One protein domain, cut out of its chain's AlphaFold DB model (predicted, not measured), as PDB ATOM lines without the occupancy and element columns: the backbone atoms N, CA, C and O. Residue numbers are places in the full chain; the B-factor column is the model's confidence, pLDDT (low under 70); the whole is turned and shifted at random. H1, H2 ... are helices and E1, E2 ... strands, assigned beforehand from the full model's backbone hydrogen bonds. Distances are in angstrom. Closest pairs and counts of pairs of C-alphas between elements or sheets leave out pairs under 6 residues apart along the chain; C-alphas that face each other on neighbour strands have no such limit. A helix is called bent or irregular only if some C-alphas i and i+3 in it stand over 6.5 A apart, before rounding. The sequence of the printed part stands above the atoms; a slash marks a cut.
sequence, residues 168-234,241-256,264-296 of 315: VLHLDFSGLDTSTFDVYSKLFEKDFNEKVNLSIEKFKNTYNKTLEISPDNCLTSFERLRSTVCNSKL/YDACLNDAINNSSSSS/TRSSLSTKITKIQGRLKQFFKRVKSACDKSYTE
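This is residues 168 to 234, 241 to 256 and 264 to 296 of the 315 residues of the protein "AAA-ATPase_like domain-containing protein" of Cavenderia fasciculata (strain SH3) (UniProt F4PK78). Two long helices, H1 and H4, run side by side the same way along the length of an elongated body, with H1 kinked on its way. The short helix H2 packs on the later part of both, while the short helix H3 packs on the first turn of H1 and runs the other way; the strand E1 lies alongside the later part of H1. The printed part has 116 residues, with one named strand and four named helices in the order E1, H1, H2, H3, H4, and the class is mostly helix. It is only just loose, close to compact, with a radius of gyration of the C-alphas of 16.2 A, and spans 55 by 29 by 20 A.

E1, residues 168 to 172, pairs with no named strand. It has 12 pairs of C-alphas within 8 A of H1, residues 181 to 206, the closest those of Leu 171 and Ser 199 at 5.8 A. H1 is the hub, touching three helices; it has a kink of 57 degrees near residue 188 and is irregular, with C-alphas 186 and 189 7.5 A apart. With residues 193 to 200 alone it touches H2, residues 218 to 228, at a shallow tilt of 17 degrees, the same way; the closest C-alphas, of Asn 193 and Cys 218, are 5.0 A apart. With residues 181 to 184 alone it touches H3, residues 243 to 253, at a shallow tilt of 8 degrees, opposite ways; the closest C-alphas, of Phe 181 and Ala 248, are 4.7 A apart. H4, residues 264 to 290, touches H1 with residues 271 to 275 alone, at a shallow tilt of 16 degrees, the same way; the closest C-alphas, of Ser 185 and Lys 271, are 6.5 A apart. H2 and H4 only just touch, with 3 pairs of C-alphas within 8 A, the closest those of Leu 219 and Phe 282 at 6.9 A. H1, H2 and H4 form a bundle, helices aligned next to one another. H3 and H4 are near each other, and H2 and H3 are apart. Every O i to N i+4 pair is within hydrogen-bond range in H2, H3 and H4, and 20 of 22 are in H1.

E1 begins at C-alpha 168 (43.557, 20.366, -11.526) and is 12.4 A long. H1 measures 34.7 A from C-alpha 181 (43.366, 37.713, 15.298) to C-alpha 206. H2 is 14.9 A long and H3 15.7 A. H4, the longest, measures 39.2 A and ends at C-alpha 290 (32.294, 26.551, -12.956).

The two C-alphas farthest apart, of Asn 231 and Ser 256, are 54.8 A apart. Residues 235 to 240 are not printed, with 19.3 A between C-alphas 234 and 241; residues 257 to 263 are not printed, with 12.9 A between C-alphas 256 and 264. The link from H1 to H2 is long, with 11 residues. The mean pLDDT of the printed part is 82.2, and residues 253 to 256, 264 to 266 and 289 to 296 are under 70.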
ATOM      1  N   VAL A 168      43.884  20.227 -12.949       88.38
ATOM      2  CA  VAL A 168      43.557  20.366 -11.526       88.38
ATOM      3  C   VAL A 168      44.236  21.608 -10.951       88.38
ATOM      4  O   VAL A 168      45.458  21.733 -10.967       88.38
ATOM      5  N   LEU A 169      43.438  22.539 -10.428       91.12
ATOM      6  CA  LEU A 169      43.902  23.677  -9.636       91.12
ATOM      7  C   LEU A 169      43.720  23.352  -8.153       91.12
ATOM      8  O   LEU A 169      42.589  23.315  -7.672       91.12
ATOM      9  N   HIS A 170      44.822  23.153  -7.434       90.00
ATOM     10  CA  HIS A 170      44.802  22.978  -5.984       90.00
ATOM     11  C   HIS A 170      45.030  24.321  -5.277       90.00
ATOM     12  O   HIS A 170      46.091  24.932  -5.414       90.00
ATOM     13  N   LEU A 171      44.014  24.794  -4.555       88.81
ATOM     14  CA  LEU A 171      44.043  25.972  -3.691       88.81
ATOM     15  C   LEU A 171      44.214  25.511  -2.241       88.81
ATOM     16  O   LEU A 171      43.272  25.015  -1.631       88.81
ATOM     17  N   ASP A 172      45.420  25.682  -1.716       88.06
ATOM     18  CA  ASP A 172      45.792  25.314  -0.352       88.06
ATOM     19  C   ASP A 172      45.981  26.596   0.472       88.06
ATOM     20  O   ASP A 172      46.813  27.447   0.135       88.06
ATOM     21  N   PHE A 173      45.170  26.751   1.520       85.50
ATOM     22  CA  PHE A 173      45.179  27.909   2.416       85.50
ATOM     23  C   PHE A 173      45.903  27.647   3.747       85.50
ATOM     24  O   PHE A 173      45.863  28.505   4.625       85.50
ATOM     25  N   SER A 174      46.598  26.515   3.888       83.94
ATOM     26  CA  SER A 174      47.350  26.148   5.093       83.94
ATOM     27  C   SER A 174      48.443  27.154   5.464       83.94
ATOM     28  O   SER A 174      48.967  27.883   4.617       83.94
ATOM     29  N   GLY A 175      48.843  27.180   6.738       81.19
ATOM     30  CA  GLY A 175      50.032  27.914   7.192       81.19
ATOM     31  C   GLY A 175      49.955  29.442   7.069       81.19
ATOM     32  O   GLY A 175      50.959  30.072   6.740       81.19
ATOM     33  N   LEU A 176      48.778  30.034   7.291       83.12
ATOM     34  CA  LEU A 176      48.639  31.472   7.565       83.12
ATOM     35  C   LEU A 176      48.982  31.769   9.034       83.12
ATOM     36  O   LEU A 176      48.747  30.929   9.902       83.12
ATOM     37  N   ASP A 177      49.492  32.967   9.328       81.06
ATOM     38  CA  ASP A 177      49.761  33.379  10.711       81.06
ATOM     39  C   ASP A 177      48.447  33.690  11.448       81.06
ATOM     40  O   ASP A 177      47.775  34.691  11.187       81.06
ATOM     41  N   THR A 178      48.082  32.804  12.373       83.00
ATOM     42  CA  THR A 178      46.895  32.903  13.233       83.00
ATOM     43  C   THR A 178      47.241  33.209  14.694       83.00
ATOM     44  O   THR A 178      46.354  33.148  15.550       83.00
ATOM     45  N   SER A 179      48.500  33.563  14.996       81.62
ATOM     46  CA  SER A 179      49.021  33.802  16.356       81.62
ATOM     47  C   SER A 179      48.146  34.742  17.184       81.62
ATOM     48  O   SER A 179      47.866  34.479  18.352       81.62
ATOM     49  N   THR A 180      47.650  35.809  16.556       82.50
ATOM     50  CA  THR A 180      46.565  36.644  17.071       82.50
ATOM     51  C   THR A 180      45.614  37.006  15.939       82.50
ATOM     52  O   THR A 180      46.017  37.142  14.780       82.50
ATOM     53  N   PHE A 181      44.346  37.243  16.275       83.69
ATOM     54  CA  PHE A 181      43.366  37.713  15.298       83.69
ATOM     55  C   PHE A 181      43.757  39.057  14.661       83.69
ATOM     56  O   PHE A 181      43.469  39.298  13.488       83.69
ATOM     57  N   ASP A 182      44.449  39.927  15.397       83.31
ATOM     58  CA  ASP A 182      44.881  41.222  14.876       83.31
ATOM     59  C   ASP A 182      45.993  41.091  13.829       83.31
ATOM     60  O   ASP A 182      45.880  41.719  12.772       83.31
ATOM     61  N   VAL A 183      46.988  40.224  14.051       85.25
ATOM     62  CA  VAL A 183      48.006  39.879  13.041       85.25
ATOM     63  C   VAL A 183      47.344  39.257  11.810       85.25
ATOM     64  O   VAL A 183      47.500  39.791  10.709       85.25
ATOM     65  N   TYR A 184      46.512  38.227  12.004       86.75
ATOM     66  CA  TYR A 184      45.766  37.574  10.927       86.75
ATOM     67  C   TYR A 184      44.946  38.582  10.107       86.75
ATOM     68  O   TYR A 184      45.071  38.654   8.888       86.75
ATOM     69  N   SER A 185      44.157  39.440  10.762       85.31
ATOM     70  CA  SER A 185      43.297  40.421  10.085       85.31
ATOM     71  C   SER A 185      44.065  41.492   9.300       85.31
ATOM     72  O   SER A 185      43.533  42.036   8.328       85.31
ATOM     73  N   LYS A 186      45.305  41.794   9.707       88.00
ATOM     74  CA  LYS A 186      46.189  42.761   9.046       88.00
ATOM     75  C   LYS A 186      46.882  42.156   7.824       88.00
ATOM     76  O   LYS A 186      47.025  42.851   6.821       88.00
ATOM     77  N   LEU A 187      47.298  40.892   7.906       90.06
ATOM     78  CA  LEU A 187      48.025  40.201   6.837       90.06
ATOM     79  C   LEU A 187      47.107  39.485   5.834       90.06
ATOM     80  O   LEU A 187      47.495  39.332   4.679       90.06
ATOM     81  N   PHE A 188      45.870  39.146   6.221       89.94
ATOM     82  CA  PHE A 188      44.930  38.333   5.438       89.94
ATOM     83  C   PHE A 188      44.856  38.694   3.948       89.94
ATOM     84  O   PHE A 188      44.955  37.805   3.113       89.94
ATOM     85  N   GLU A 189      44.690  39.971   3.584       90.25
ATOM     86  CA  GLU A 189      44.571  40.364   2.167       90.25
ATOM     87  C   GLU A 189      45.865  40.073   1.384       90.25
ATOM     88  O   GLU A 189      45.794  39.639   0.236       90.25
ATOM     89  N   LYS A 190      47.042  40.268   1.991       92.19
ATOM     90  CA  LYS A 190      48.334  39.944   1.371       92.19
ATOM     91  C   LYS A 190      48.459  38.433   1.202       92.19
ATOM     92  O   LYS A 190      48.649  37.954   0.087       92.19
ATOM     93  N   ASP A 191      48.310  37.691   2.292       91.19
ATOM     94  CA  ASP A 191      48.601  36.259   2.304       91.19
ATOM     95  C   ASP A 191      47.563  35.463   1.496       91.19
ATOM     96  O   ASP A 191      47.907  34.490   0.828       91.19
ATOM     97  N   PHE A 192      46.303  35.910   1.466       90.69
ATOM     98  CA  PHE A 192      45.264  35.352   0.600       90.69
ATOM     99  C   PHE A 192      45.598  35.539  -0.885       90.69
ATOM    100  O   PHE A 192      45.494  34.590  -1.666       90.69
ATOM    101  N   ASN A 193      46.035  36.742  -1.280       93.19
ATOM    102  CA  ASN A 193      46.492  36.989  -2.646       93.19
ATOM    103  C   ASN A 193      47.720  36.131  -2.983       93.19
ATOM    104  O   ASN A 193      47.742  35.499  -4.038       93.19
ATOM    105  N   GLU A 194      48.699  36.057  -2.078       93.75
ATOM    106  CA  GLU A 194      49.921  35.265  -2.230       93.75
ATOM    107  C   GLU A 194      49.613  33.769  -2.407       93.75
ATOM    108  O   GLU A 194      50.028  33.183  -3.405       93.75
ATOM    109  N   LYS A 195      48.812  33.158  -1.523       92.88
ATOM    110  CA  LYS A 195      48.428  31.734  -1.596       92.88
ATOM    111  C   LYS A 195      47.728  31.389  -2.910       92.88
ATOM    112  O   LYS A 195      48.141  30.454  -3.598       92.88
ATOM    113  N   VAL A 196      46.720  32.168  -3.310       92.94
ATOM    114  CA  VAL A 196      45.999  31.928  -4.571       92.94
ATOM    115  C   VAL A 196      46.921  32.130  -5.778       92.94
ATOM    116  O   VAL A 196      46.911  31.307  -6.694       92.94
ATOM    117  N   ASN A 197      47.751  33.176  -5.788       95.88
ATOM    118  CA  ASN A 197      48.692  33.430  -6.878       95.88
ATOM    119  C   ASN A 197      49.771  32.339  -6.986       95.88
ATOM    120  O   ASN A 197      50.067  31.900  -8.095       95.88
ATOM    121  N   LEU A 198      50.296  31.829  -5.867       95.62
ATOM    122  CA  LEU A 198      51.225  30.693  -5.843       95.62
ATOM    123  C   LEU A 198      50.586  29.422  -6.420       95.62
ATOM    124  O   LEU A 198      51.221  28.726  -7.212       95.62
ATOM    125  N   SER A 199      49.326  29.128  -6.085       94.56
ATOM    126  CA  SER A 199      48.583  28.018  -6.698       94.56
ATOM    127  C   SER A 199      48.368  28.205  -8.203       94.56
ATOM    128  O   SER A 199      48.501  27.246  -8.965       94.56
ATOM    129  N   ILE A 200      48.089  29.431  -8.660       94.94
ATOM    130  CA  ILE A 200      47.950  29.750 -10.090       94.94
ATOM    131  C   ILE A 200      49.298  29.622 -10.822       94.94
ATOM    132  O   ILE A 200      49.329  29.075 -11.923       94.94
ATOM    133  N   GLU A 201      50.413  30.049 -10.225       95.94
ATOM    134  CA  GLU A 201      51.758  29.907 -10.806       95.94
ATOM    135  C   GLU A 201      52.180  28.428 -10.877       95.94
ATOM    136  O   GLU A 201      52.657  27.967 -11.916       95.94
ATOM    137  N   LYS A 202      51.911  27.640  -9.826       95.31
ATOM    138  CA  LYS A 202      52.083  26.174  -9.840       95.31
ATOM    139  C   LYS A 202      51.258  25.526 -10.957       95.31
ATOM    140  O   LYS A 202      51.796  24.726 -11.719       95.31
ATOM    141  N   PHE A 203      49.981  25.888 -11.101       93.69
ATOM    142  CA  PHE A 203      49.113  25.402 -12.181       93.69
ATOM    143  C   PHE A 203      49.666  25.761 -13.568       93.69
ATOM    144  O   PHE A 203      49.776  24.904 -14.443       93.69
ATOM    145  N   LYS A 204      50.042  27.025 -13.768       94.00
ATOM    146  CA  LYS A 204      50.603  27.569 -15.012       94.00
ATOM    147  C   LYS A 204      51.856  26.803 -15.443       94.00
ATOM    148  O   LYS A 204      51.907  26.329 -16.578       94.00
ATOM    149  N   ASN A 205      52.800  26.609 -14.521       94.31
ATOM    150  CA  ASN A 205      54.037  25.856 -14.747       94.31
ATOM    151  C   ASN A 205      53.783  24.351 -14.910       94.31
ATOM    152  O   ASN A 205      54.495  23.670 -15.641       94.31
ATOM    153  N   THR A 206      52.725  23.823 -14.293       92.75
ATOM    154  CA  THR A 206      52.293  22.440 -14.507       92.75
ATOM    155  C   THR A 206      51.784  22.273 -15.938       92.75
ATOM    156  O   THR A 206      52.345  21.487 -16.697       92.75
ATOM    157  N   TYR A 207      50.770  23.021 -16.361       91.94
ATOM    158  CA  TYR A 207      50.100  22.813 -17.651       91.94
ATOM    159  C   TYR A 207      50.711  23.596 -18.826       91.94
ATOM    160  O   TYR A 207      50.058  23.720 -19.864       91.94
ATOM    161  N   ASN A 208      51.938  24.111 -18.671       93.06
ATOM    162  CA  ASN A 208      52.660  24.932 -19.653       93.06
ATOM    163  C   ASN A 208      51.775  26.046 -20.242       93.06
ATOM    164  O   ASN A 208      51.658  26.204 -21.458       93.06
ATOM    165  N   LYS A 209      51.077  26.780 -19.369       91.19
ATOM    166  CA  LYS A 209      50.169  27.863 -19.762       91.19
ATOM    167  C   LYS A 209      50.870  29.213 -19.691       91.19
ATOM    168  O   LYS A 209      51.681  29.455 -18.807       91.19
ATOM    169  N   THR A 210      50.475  30.125 -20.572       91.25
ATOM    170  CA  THR A 210      50.913  31.524 -20.523       91.25
ATOM    171  C   THR A 210      49.788  32.369 -19.941       91.25
ATOM    172  O   THR A 210      48.707  32.466 -20.523       91.25
ATOM    173  N   LEU A 211      50.028  32.950 -18.766       91.75
ATOM    174  CA  LEU A 211      49.154  33.931 -18.125       91.75
ATOM    175  C   LEU A 211      49.992  34.862 -17.240       91.75
ATOM    176  O   LEU A 211      51.013  34.450 -16.688       91.75
ATOM    177  N   GLU A 212      49.546  36.107 -17.110       92.94
ATOM    178  CA  GLU A 212      50.166  37.126 -16.263       92.94
ATOM    179  C   GLU A 212      49.498  37.127 -14.879       92.94
ATOM    180  O   GLU A 212      48.272  37.238 -14.774       92.94
ATOM    181  N   ILE A 213      50.281  37.028 -13.806       93.81
ATOM    182  CA  ILE A 213      49.773  37.076 -12.430       93.81
ATOM    183  C   ILE A 213      49.767  38.522 -11.932       93.81
ATOM    184  O   ILE A 213      50.734  39.250 -12.127       93.81
ATOM    185  N   SER A 214      48.677  38.931 -11.278       93.31
ATOM    186  CA  SER A 214      48.578  40.212 -10.576       93.31
ATOM    187  C   SER A 214      48.886  39.986  -9.087       93.31
ATOM    188  O   SER A 214      48.071  39.344  -8.414       93.31
ATOM    189  N   PRO A 215      50.036  40.458  -8.557       88.00
ATOM    190  CA  PRO A 215      50.496  40.115  -7.206       88.00
ATOM    191  C   PRO A 215      49.488  40.458  -6.106       88.00
ATOM    192  O   PRO A 215      49.196  39.617  -5.260       88.00
ATOM    193  N   ASP A 216      48.884  41.645  -6.182       89.88
ATOM    194  CA  ASP A 216      47.957  42.174  -5.172       89.88
ATOM    195  C   ASP A 216      46.474  41.894  -5.483       89.88
ATOM    196  O   ASP A 216      45.579  42.362  -4.775       89.88
ATOM    197  N   ASN A 217      46.180  41.169  -6.572       90.75
ATOM    198  CA  ASN A 217      44.809  40.893  -7.000       90.75
ATOM    199  C   ASN A 217      44.663  39.507  -7.649       90.75
ATOM    200  O   ASN A 217      44.559  39.342  -8.869       90.75
ATOM    201  N   CYS A 218      44.566  38.492  -6.796       92.25
ATOM    202  CA  CYS A 218      44.344  37.106  -7.182       92.25
ATOM    203  C   CYS A 218      43.014  36.860  -7.915       92.25
ATOM    204  O   CYS A 218      42.915  35.888  -8.664       92.25
ATOM    205  N   LEU A 219      42.006  37.737  -7.772       90.62
ATOM    206  CA  LEU A 219      40.783  37.657  -8.580       90.62
ATOM    207  C   LEU A 219      41.114  37.911 -10.052       90.62
ATOM    208  O   LEU A 219      40.725  37.114 -10.901       90.62
ATOM    209  N   THR A 220      41.901  38.947 -10.356       91.75
ATOM    210  CA  THR A 220      42.396  39.211 -11.717       91.75
ATOM    211  C   THR A 220      43.232  38.044 -12.244       91.75
ATOM    212  O   THR A 220      43.008  37.596 -13.370       91.75
ATOM    213  N   SER A 221      44.135  37.482 -11.432       93.81
ATOM    214  CA  SER A 221      44.908  36.282 -11.798       93.81
ATOM    215  C   SER A 221      44.005  35.083 -12.123       93.81
ATOM    216  O   SER A 221      44.208  34.409 -13.133       93.81
ATOM    217  N   PHE A 222      42.966  34.839 -11.317       91.19
ATOM    218  CA  PHE A 222      41.995  33.765 -11.537       91.19
ATOM    219  C   PHE A 222      41.133  34.001 -12.789       91.19
ATOM    220  O   PHE A 222      40.837  33.066 -13.534       91.19
ATOM    221  N   GLU A 223      40.753  35.247 -13.075       89.75
ATOM    222  CA  GLU A 223      40.014  35.606 -14.289       89.75
ATOM    223  C   GLU A 223      40.841  35.419 -15.565       89.75
ATOM    224  O   GLU A 223      40.310  34.926 -16.570       89.75
ATOM    225  N   ARG A 224      42.135  35.754 -15.512       91.81
ATOM    226  CA  ARG A 224      43.106  35.474 -16.575       91.81
ATOM    227  C   ARG A 224      43.264  33.968 -16.768       91.81
ATOM    228  O   ARG A 224      43.020  33.490 -17.872       91.81
ATOM    229  N   LEU A 225      43.518  33.211 -15.695       90.81
ATOM    230  CA  LEU A 225      43.591  31.745 -15.725       90.81
ATOM    231  C   LEU A 225      42.354  31.117 -16.380       90.81
ATOM    232  O   LEU A 225      42.489  30.355 -17.334       90.81
ATOM    233  N   ARG A 226      41.148  31.481 -15.924       86.31
ATOM    234  CA  ARG A 226      39.867  31.015 -16.488       86.31
ATOM    235  C   ARG A 226      39.767  31.275 -17.993       86.31
ATOM    236  O   ARG A 226      39.181  30.477 -18.717       86.31
ATOM    237  N   SER A 227      40.315  32.394 -18.462       87.19
ATOM    238  CA  SER A 227      40.312  32.759 -19.880       87.19
ATOM    239  C   SER A 227      41.335  31.935 -20.675       87.19
ATOM    240  O   SER A 227      41.023  31.491 -21.773       87.19
ATOM    241  N   THR A 228      42.497  31.624 -20.092       87.75
ATOM    242  CA  THR A 228      43.531  30.738 -20.665       87.75
ATOM    243  C   THR A 228      43.110  29.258 -20.739       87.75
ATOM    244  O   THR A 228      43.636  28.511 -21.567       87.75
ATOM    245  N   VAL A 229      42.174  28.806 -19.893       85.12
ATOM    246  CA  VAL A 229      41.692  27.404 -19.847       85.12
ATOM    247  C   VAL A 229      40.243  27.222 -20.318       85.12
ATOM    248  O   VAL A 229      39.648  26.180 -20.072       85.12
ATOM    249  N   CYS A 230      39.671  28.202 -21.023       79.62
ATOM    250  CA  CYS A 230      38.261  28.204 -21.440       79.62
ATOM    251  C   CYS A 230      37.824  26.972 -22.261       79.62
ATOM    252  O   CYS A 230      36.675  26.552 -22.159       79.62
ATOM    253  N   ASN A 231      38.750  26.371 -23.015       79.31
ATOM    254  CA  ASN A 231      38.539  25.180 -23.845       79.31
ATOM    255  C   ASN A 231      39.045  23.888 -23.167       79.31
ATOM    256  O   ASN A 231      39.439  22.936 -23.836       79.31
ATOM    257  N   SER A 232      39.149  23.860 -21.837       82.50
ATOM    258  CA  SER A 232      39.671  22.719 -21.076       82.50
ATOM    259  C   SER A 232      38.814  22.446 -19.841       82.50
ATOM    260  O   SER A 232      38.280  23.361 -19.218       82.50
ATOM    261  N   LYS A 233      38.694  21.170 -19.462       85.81
ATOM    262  CA  LYS A 233      38.029  20.777 -18.217       85.81
ATOM    263  C   LYS A 233      38.916  21.197 -17.040       85.81
ATOM    264  O   LYS A 233      40.047  20.729 -16.931       85.81
ATOM    265  N   LEU A 234      38.415  22.079 -16.177       87.62
ATOM    266  CA  LEU A 234      39.100  22.544 -14.969       87.62
ATOM    267  C   LEU A 234      38.419  21.936 -13.738       87.62
ATOM    268  O   LEU A 234      37.217  22.120 -13.553       87.62
ATOM    269  N   TYR A 241      40.522  26.288   3.806       76.19
ATOM    270  CA  TYR A 241      39.974  27.645   3.610       76.19
ATOM    271  C   TYR A 241      39.291  28.262   4.848       76.19
ATOM    272  O   TYR A 241      39.169  29.486   4.936       76.19
ATOM    273  N   ASP A 242      38.788  27.429   5.761       77.00
ATOM    274  CA  ASP A 242      38.137  27.822   7.010       77.00
ATOM    275  C   ASP A 242      39.038  27.652   8.242       77.00
ATOM    276  O   ASP A 242      38.800  28.321   9.249       77.00
ATOM    277  N   ALA A 243      40.084  26.819   8.163       78.12
ATOM    278  CA  ALA A 243      40.962  26.482   9.284       78.12
ATOM    279  C   ALA A 243      41.565  27.741   9.923       78.12
ATOM    280  O   ALA A 243      41.329  28.017  11.099       78.12
ATOM    281  N   CYS A 244      42.225  28.583   9.124       76.62
ATOM    282  CA  CYS A 244      42.908  29.764   9.648       76.62
ATOM    283  C   CYS A 244      41.953  30.811  10.247       76.62
ATOM    284  O   CYS A 244      42.310  31.494  11.205       76.62
ATOM    285  N   LEU A 245      40.729  30.937   9.715       79.31
ATOM    286  CA  LEU A 245      39.723  31.836  10.288       79.31
ATOM    287  C   LEU A 245      39.205  31.294  11.627       79.31
ATOM    288  O   LEU A 245      39.038  32.068  12.568       79.31
ATOM    289  N   ASN A 246      38.976  29.982  11.723       81.06
ATOM    290  CA  ASN A 246      38.554  29.331  12.962       81.06
ATOM    291  C   ASN A 246      39.630  29.472  14.051       81.06
ATOM    292  O   ASN A 246      39.309  29.871  15.170       81.06
ATOM    293  N   ASP A 247      40.901  29.233  13.721       81.38
ATOM    294  CA  ASP A 247      42.026  29.373  14.653       81.38
ATOM    295  C   ASP A 247      42.206  30.820  15.124       81.38
ATOM    296  O   ASP A 247      42.293  31.073  16.327       81.38
ATOM    297  N   ALA A 248      42.169  31.790  14.205       80.38
ATOM    298  CA  ALA A 248      42.253  33.205  14.555       80.38
ATOM    299  C   ALA A 248      41.087  33.649  15.464       80.38
ATOM    300  O   ALA A 248      41.297  34.415  16.405       80.38
ATOM    301  N   ILE A 249      39.864  33.153  15.230       79.94
ATOM    302  CA  ILE A 249      38.711  33.414  16.108       79.94
ATOM    303  C   ILE A 249      38.927  32.776  17.488       79.94
ATOM    304  O   ILE A 249      38.746  33.458  18.498       79.94
ATOM    305  N   ASN A 250      39.367  31.518  17.554       80.44
ATOM    306  CA  ASN A 250      39.644  30.834  18.820       80.44
ATOM    307  C   ASN A 250      40.693  31.598  19.648       80.44
ATOM    308  O   ASN A 250      40.453  31.882  20.824       80.44
ATOM    309  N   ASN A 251      41.784  32.038  19.015       77.38
ATOM    310  CA  ASN A 251      42.856  32.816  19.646       77.38
ATOM    311  C   ASN A 251      42.426  34.232  20.083       77.38
ATOM    312  O   ASN A 251      43.101  34.838  20.909       77.38
ATOM    313  N   SER A 252      41.296  34.757  19.588       72.50
ATOM    314  CA  SER A 252      40.688  36.001  20.101       72.50
ATOM    315  C   SER A 252      39.792  35.800  21.329       72.50
ATOM    316  O   SER A 252      39.449  36.764  22.007       72.50
ATOM    317  N   SER A 253      39.384  34.558  21.607       64.25
ATOM    318  CA  SER A 253      38.427  34.225  22.673       64.25
ATOM    319  C   SER A 253      39.081  33.775  23.985       64.25
ATOM    320  O   SER A 253      38.414  33.715  25.015       64.25
ATOM    321  N   SER A 254      40.380  33.470  23.955       55.16
ATOM    322  CA  SER A 254      41.179  33.019  25.100       55.16
ATOM    323  C   SER A 254      41.802  34.156  25.925       55.16
ATOM    324  O   SER A 254      42.274  33.909  27.034       55.16
ATOM    325  N   SER A 255      41.781  35.401  25.436       51.88
ATOM    326  CA  SER A 255      42.227  36.597  26.164       51.88
ATOM    327  C   SER A 255      41.087  37.225  26.987       51.88
ATOM    328  O   SER A 255      40.210  37.856  26.404       51.88
ATOM    329  N   SER A 256      41.140  36.993  28.306       44.25
ATOM    330  CA  SER A 256      40.382  37.532  29.467       44.25
ATOM    331  C   SER A 256      38.959  38.147  29.318       44.25
ATOM    332  O   SER A 256      38.674  38.954  28.437       44.25
ATOM    333  N   THR A 264      35.704  47.264  21.206       60.84
ATOM    334  CA  THR A 264      36.588  46.209  20.671       60.84
ATOM    335  C   THR A 264      35.798  45.044  20.063       60.84
ATOM    336  O   THR A 264      36.205  44.502  19.037       60.84
ATOM    337  N   ARG A 265      34.623  44.693  20.612       63.44
ATOM    338  CA  ARG A 265      33.717  43.684  20.017       63.44
ATOM    339  C   ARG A 265      33.135  44.144  18.677       63.44
ATOM    340  O   ARG A 265      33.048  43.337  17.750       63.44
ATOM    341  N   SER A 266      32.792  45.427  18.551       67.38
ATOM    342  CA  SER A 266      32.367  46.039  17.282       67.38
ATOM    343  C   SER A 266      33.486  45.986  16.228       67.38
ATOM    344  O   SER A 266      33.274  45.537  15.095       67.38
ATOM    345  N   SER A 267      34.711  46.338  16.629       76.12
ATOM    346  CA  SER A 267      35.912  46.291  15.784       76.12
ATOM    347  C   SER A 267      36.241  44.869  15.301       76.12
ATOM    348  O   SER A 267      36.394  44.644  14.097       76.12
ATOM    349  N   LEU A 268      36.254  43.877  16.201       77.38
ATOM    350  CA  LEU A 268      36.481  42.465  15.860       77.38
ATOM    351  C   LEU A 268      35.412  41.929  14.895       77.38
ATOM    352  O   LEU A 268      35.753  41.354  13.860       77.38
ATOM    353  N   SER A 269      34.127  42.180  15.168       78.94
ATOM    354  CA  SER A 269      33.021  41.781  14.282       78.94
ATOM    355  C   SER A 269      33.159  42.380  12.874       78.94
ATOM    356  O   SER A 269      32.975  41.691  11.867       78.94
ATOM    357  N   THR A 270      33.581  43.646  12.786       84.31
ATOM    358  CA  THR A 270      33.831  44.341  11.514       84.31
ATOM    359  C   THR A 270      34.984  43.700  10.735       84.31
ATOM    360  O   THR A 270      34.851  43.437   9.536       84.31
ATOM    361  N   LYS A 271      36.098  43.376  11.406       85.62
ATOM    362  CA  LYS A 271      37.247  42.671  10.809       85.62
ATOM    363  C   LYS A 271      36.857  41.276  10.296       85.62
ATOM    364  O   LYS A 271      37.147  40.963   9.140       85.62
ATOM    365  N   ILE A 272      36.141  40.474  11.094       84.62
ATOM    366  CA  ILE A 272      35.631  39.148  10.688       84.62
ATOM    367  C   ILE A 272      34.729  39.280   9.453       84.62
ATOM    368  O   ILE A 272      34.917  38.569   8.465       84.62
ATOM    369  N   THR A 273      33.792  40.231   9.472       85.12
ATOM    370  CA  THR A 273      32.853  40.473   8.366       85.12
ATOM    371  C   THR A 273      33.579  40.862   7.074       85.12
ATOM    372  O   THR A 273      33.203  40.397   5.996       85.12
ATOM    373  N   LYS A 274      34.658  41.655   7.156       86.56
ATOM    374  CA  LYS A 274      35.505  41.997   6.001       86.56
ATOM    375  C   LYS A 274      36.163  40.750   5.395       86.56
ATOM    376  O   LYS A 274      36.057  40.542   4.186       86.56
ATOM    377  N   ILE A 275      36.785  39.910   6.224       86.50
ATOM    378  CA  ILE A 275      37.466  38.668   5.806       86.50
ATOM    379  C   ILE A 275      36.467  37.699   5.154       86.50
ATOM    380  O   ILE A 275      36.659  37.266   4.016       86.50
ATOM    381  N   GLN A 276      35.336  37.440   5.816       84.19
ATOM    382  CA  GLN A 276      34.251  36.618   5.269       84.19
ATOM    383  C   GLN A 276      33.692  37.193   3.958       84.19
ATOM    384  O   GLN A 276      33.401  36.444   3.024       84.19
ATOM    385  N   GLY A 277      33.575  38.521   3.856       84.88
ATOM    386  CA  GLY A 277      33.167  39.220   2.639       84.88
ATOM    387  C   GLY A 277      34.101  38.947   1.457       84.88
ATOM    388  O   GLY A 277      33.618  38.654   0.360       84.88
ATOM    389  N   ARG A 278      35.422  38.967   1.679       85.69
ATOM    390  CA  ARG A 278      36.437  38.640   0.661       85.69
ATOM    391  C   ARG A 278      36.379  37.184   0.218       85.69
ATOM    392  O   ARG A 278      36.243  36.930  -0.979       85.69
ATOM    393  N   LEU A 279      36.375  36.242   1.162       85.44
ATOM    394  CA  LEU A 279      36.233  34.810   0.865       85.44
ATOM    395  C   LEU A 279      34.951  34.543   0.055       85.44
ATOM    396  O   LEU A 279      34.977  33.870  -0.975       85.44
ATOM    397  N   LYS A 280      33.828  35.154   0.450       84.50
ATOM    398  CA  LYS A 280      32.543  35.049  -0.256       84.50
ATOM    399  C   LYS A 280      32.585  35.646  -1.667       84.50
ATOM    400  O   LYS A 280      31.969  35.077  -2.569       84.50
ATOM    401  N   GLN A 281      33.291  36.759  -1.887       86.38
ATOM    402  CA  GLN A 281      33.515  37.320  -3.227       86.38
ATOM    403  C   GLN A 281      34.312  36.347  -4.106       86.38
ATOM    404  O   GLN A 281      33.877  36.048  -5.221       86.38
ATOM    405  N   PHE A 282      35.413  35.798  -3.585       86.00
ATOM    406  CA  PHE A 282      36.249  34.823  -4.285       86.00
ATOM    407  C   PHE A 282      35.477  33.551  -4.650       86.00
ATOM    408  O   PHE A 282      35.339  33.241  -5.832       86.00
ATOM    409  N   PHE A 283      34.865  32.862  -3.682       83.56
ATOM    410  CA  PHE A 283      34.130  31.624  -3.962       83.56
ATOM    411  C   PHE A 283      32.902  31.839  -4.857       83.56
ATOM    412  O   PHE A 283      32.576  30.972  -5.670       83.56
ATOM    413  N   LYS A 284      32.258  33.015  -4.813       83.69
ATOM    414  CA  LYS A 284      31.221  33.384  -5.792       83.69
ATOM    415  C   LYS A 284      31.796  33.516  -7.208       83.69
ATOM    416  O   LYS A 284      31.122  33.134  -8.166       83.69
ATOM    417  N   ARG A 285      33.020  34.037  -7.363       81.12
ATOM    418  CA  ARG A 285      33.701  34.155  -8.663       81.12
ATOM    419  C   ARG A 285      34.155  32.800  -9.200       81.12
ATOM    420  O   ARG A 285      33.945  32.551 -10.386       81.12
ATOM    421  N   VAL A 286      34.680  31.932  -8.331       81.94
ATOM    422  CA  VAL A 286      35.011  30.527  -8.627       81.94
ATOM    423  C   VAL A 286      33.763  29.776  -9.090       81.94
ATOM    424  O   VAL A 286      33.734  29.281 -10.212       81.94
ATOM    425  N   LYS A 287      32.678  29.797  -8.306       78.75
ATOM    426  CA  LYS A 287      31.409  29.152  -8.676       78.75
ATOM    427  C   LYS A 287      30.857  29.658 -10.015       78.75
ATOM    428  O   LYS A 287      30.499  28.861 -10.870       78.75
ATOM    429  N   SER A 288      30.869  30.974 -10.238       72.88
ATOM    430  CA  SER A 288      30.449  31.587 -11.511       72.88
ATOM    431  C   SER A 288      31.346  31.214 -12.704       72.88
ATOM    432  O   SER A 288      30.910  31.317 -13.849       72.88
ATOM    433  N   ALA A 289      32.591  30.783 -12.472       69.31
ATOM    434  CA  ALA A 289      33.431  30.204 -13.517       69.31
ATOM    435  C   ALA A 289      33.000  28.762 -13.833       69.31
ATOM    436  O   ALA A 289      32.785  28.451 -15.003       69.31
ATOM    437  N   CYS A 290      32.786  27.927 -12.810       65.00
ATOM    438  CA  CYS A 290      32.294  26.551 -12.956       65.00
ATOM    439  C   CYS A 290      30.913  26.479 -13.636       65.00
ATOM    440  O   CYS A 290      30.678  25.605 -14.464       65.00
ATOM    441  N   ASP A 291      30.015  27.423 -13.336       62.66
ATOM    442  CA  ASP A 291      28.668  27.490 -13.922       62.66
ATOM    443  C   ASP A 291      28.662  27.932 -15.407       62.66
ATOM    444  O   ASP A 291      27.641  27.783 -16.075       62.66
ATOM    445  N   LYS A 292      29.769  28.489 -15.930       51.38
ATOM    446  CA  LYS A 292      29.858  29.082 -17.284       51.38
ATOM    447  C   LYS A 292      30.677  28.282 -18.301       51.38
ATOM    448  O   LYS A 292      30.720  28.681 -19.465       51.38
ATOM    449  N   SER A 293      31.311  27.179 -17.906       41.84
ATOM    450  CA  SER A 293      31.839  26.220 -18.881       41.84
ATOM    451  C   SER A 293      30.661  25.506 -19.538       41.84
ATOM    452  O   SER A 293      29.946  24.755 -18.879       41.84
ATOM    453  N   TYR A 294      30.429  25.780 -20.823       32.19
ATOM    454  CA  TYR A 294      29.298  25.237 -21.575       32.19
ATOM    455  C   TYR A 294      29.433  23.724 -21.786       32.19
ATOM    456  O   TYR A 294      30.028  23.252 -22.751       32.19
ATOM    457  N   THR A 295      28.844  22.964 -20.873       27.59
ATOM    458  CA  THR A 295      28.129  21.703 -21.111       27.59
ATOM    459  C   THR A 295      27.262  21.430 -19.876       27.59
ATOM    460  O   THR A 295      27.470  22.020 -18.815       27.59
ATOM    461  N   GLU A 296      26.188  20.667 -20.055       26.27
ATOM    462  CA  GLU A 296      24.983  20.678 -19.214       26.27
ATOM    463  C   GLU A 296      25.217  20.603 -17.687       26.27
ATOM    464  O   GLU A 296      26.096  19.908 -17.191       26.27
TER     465      GLU A 296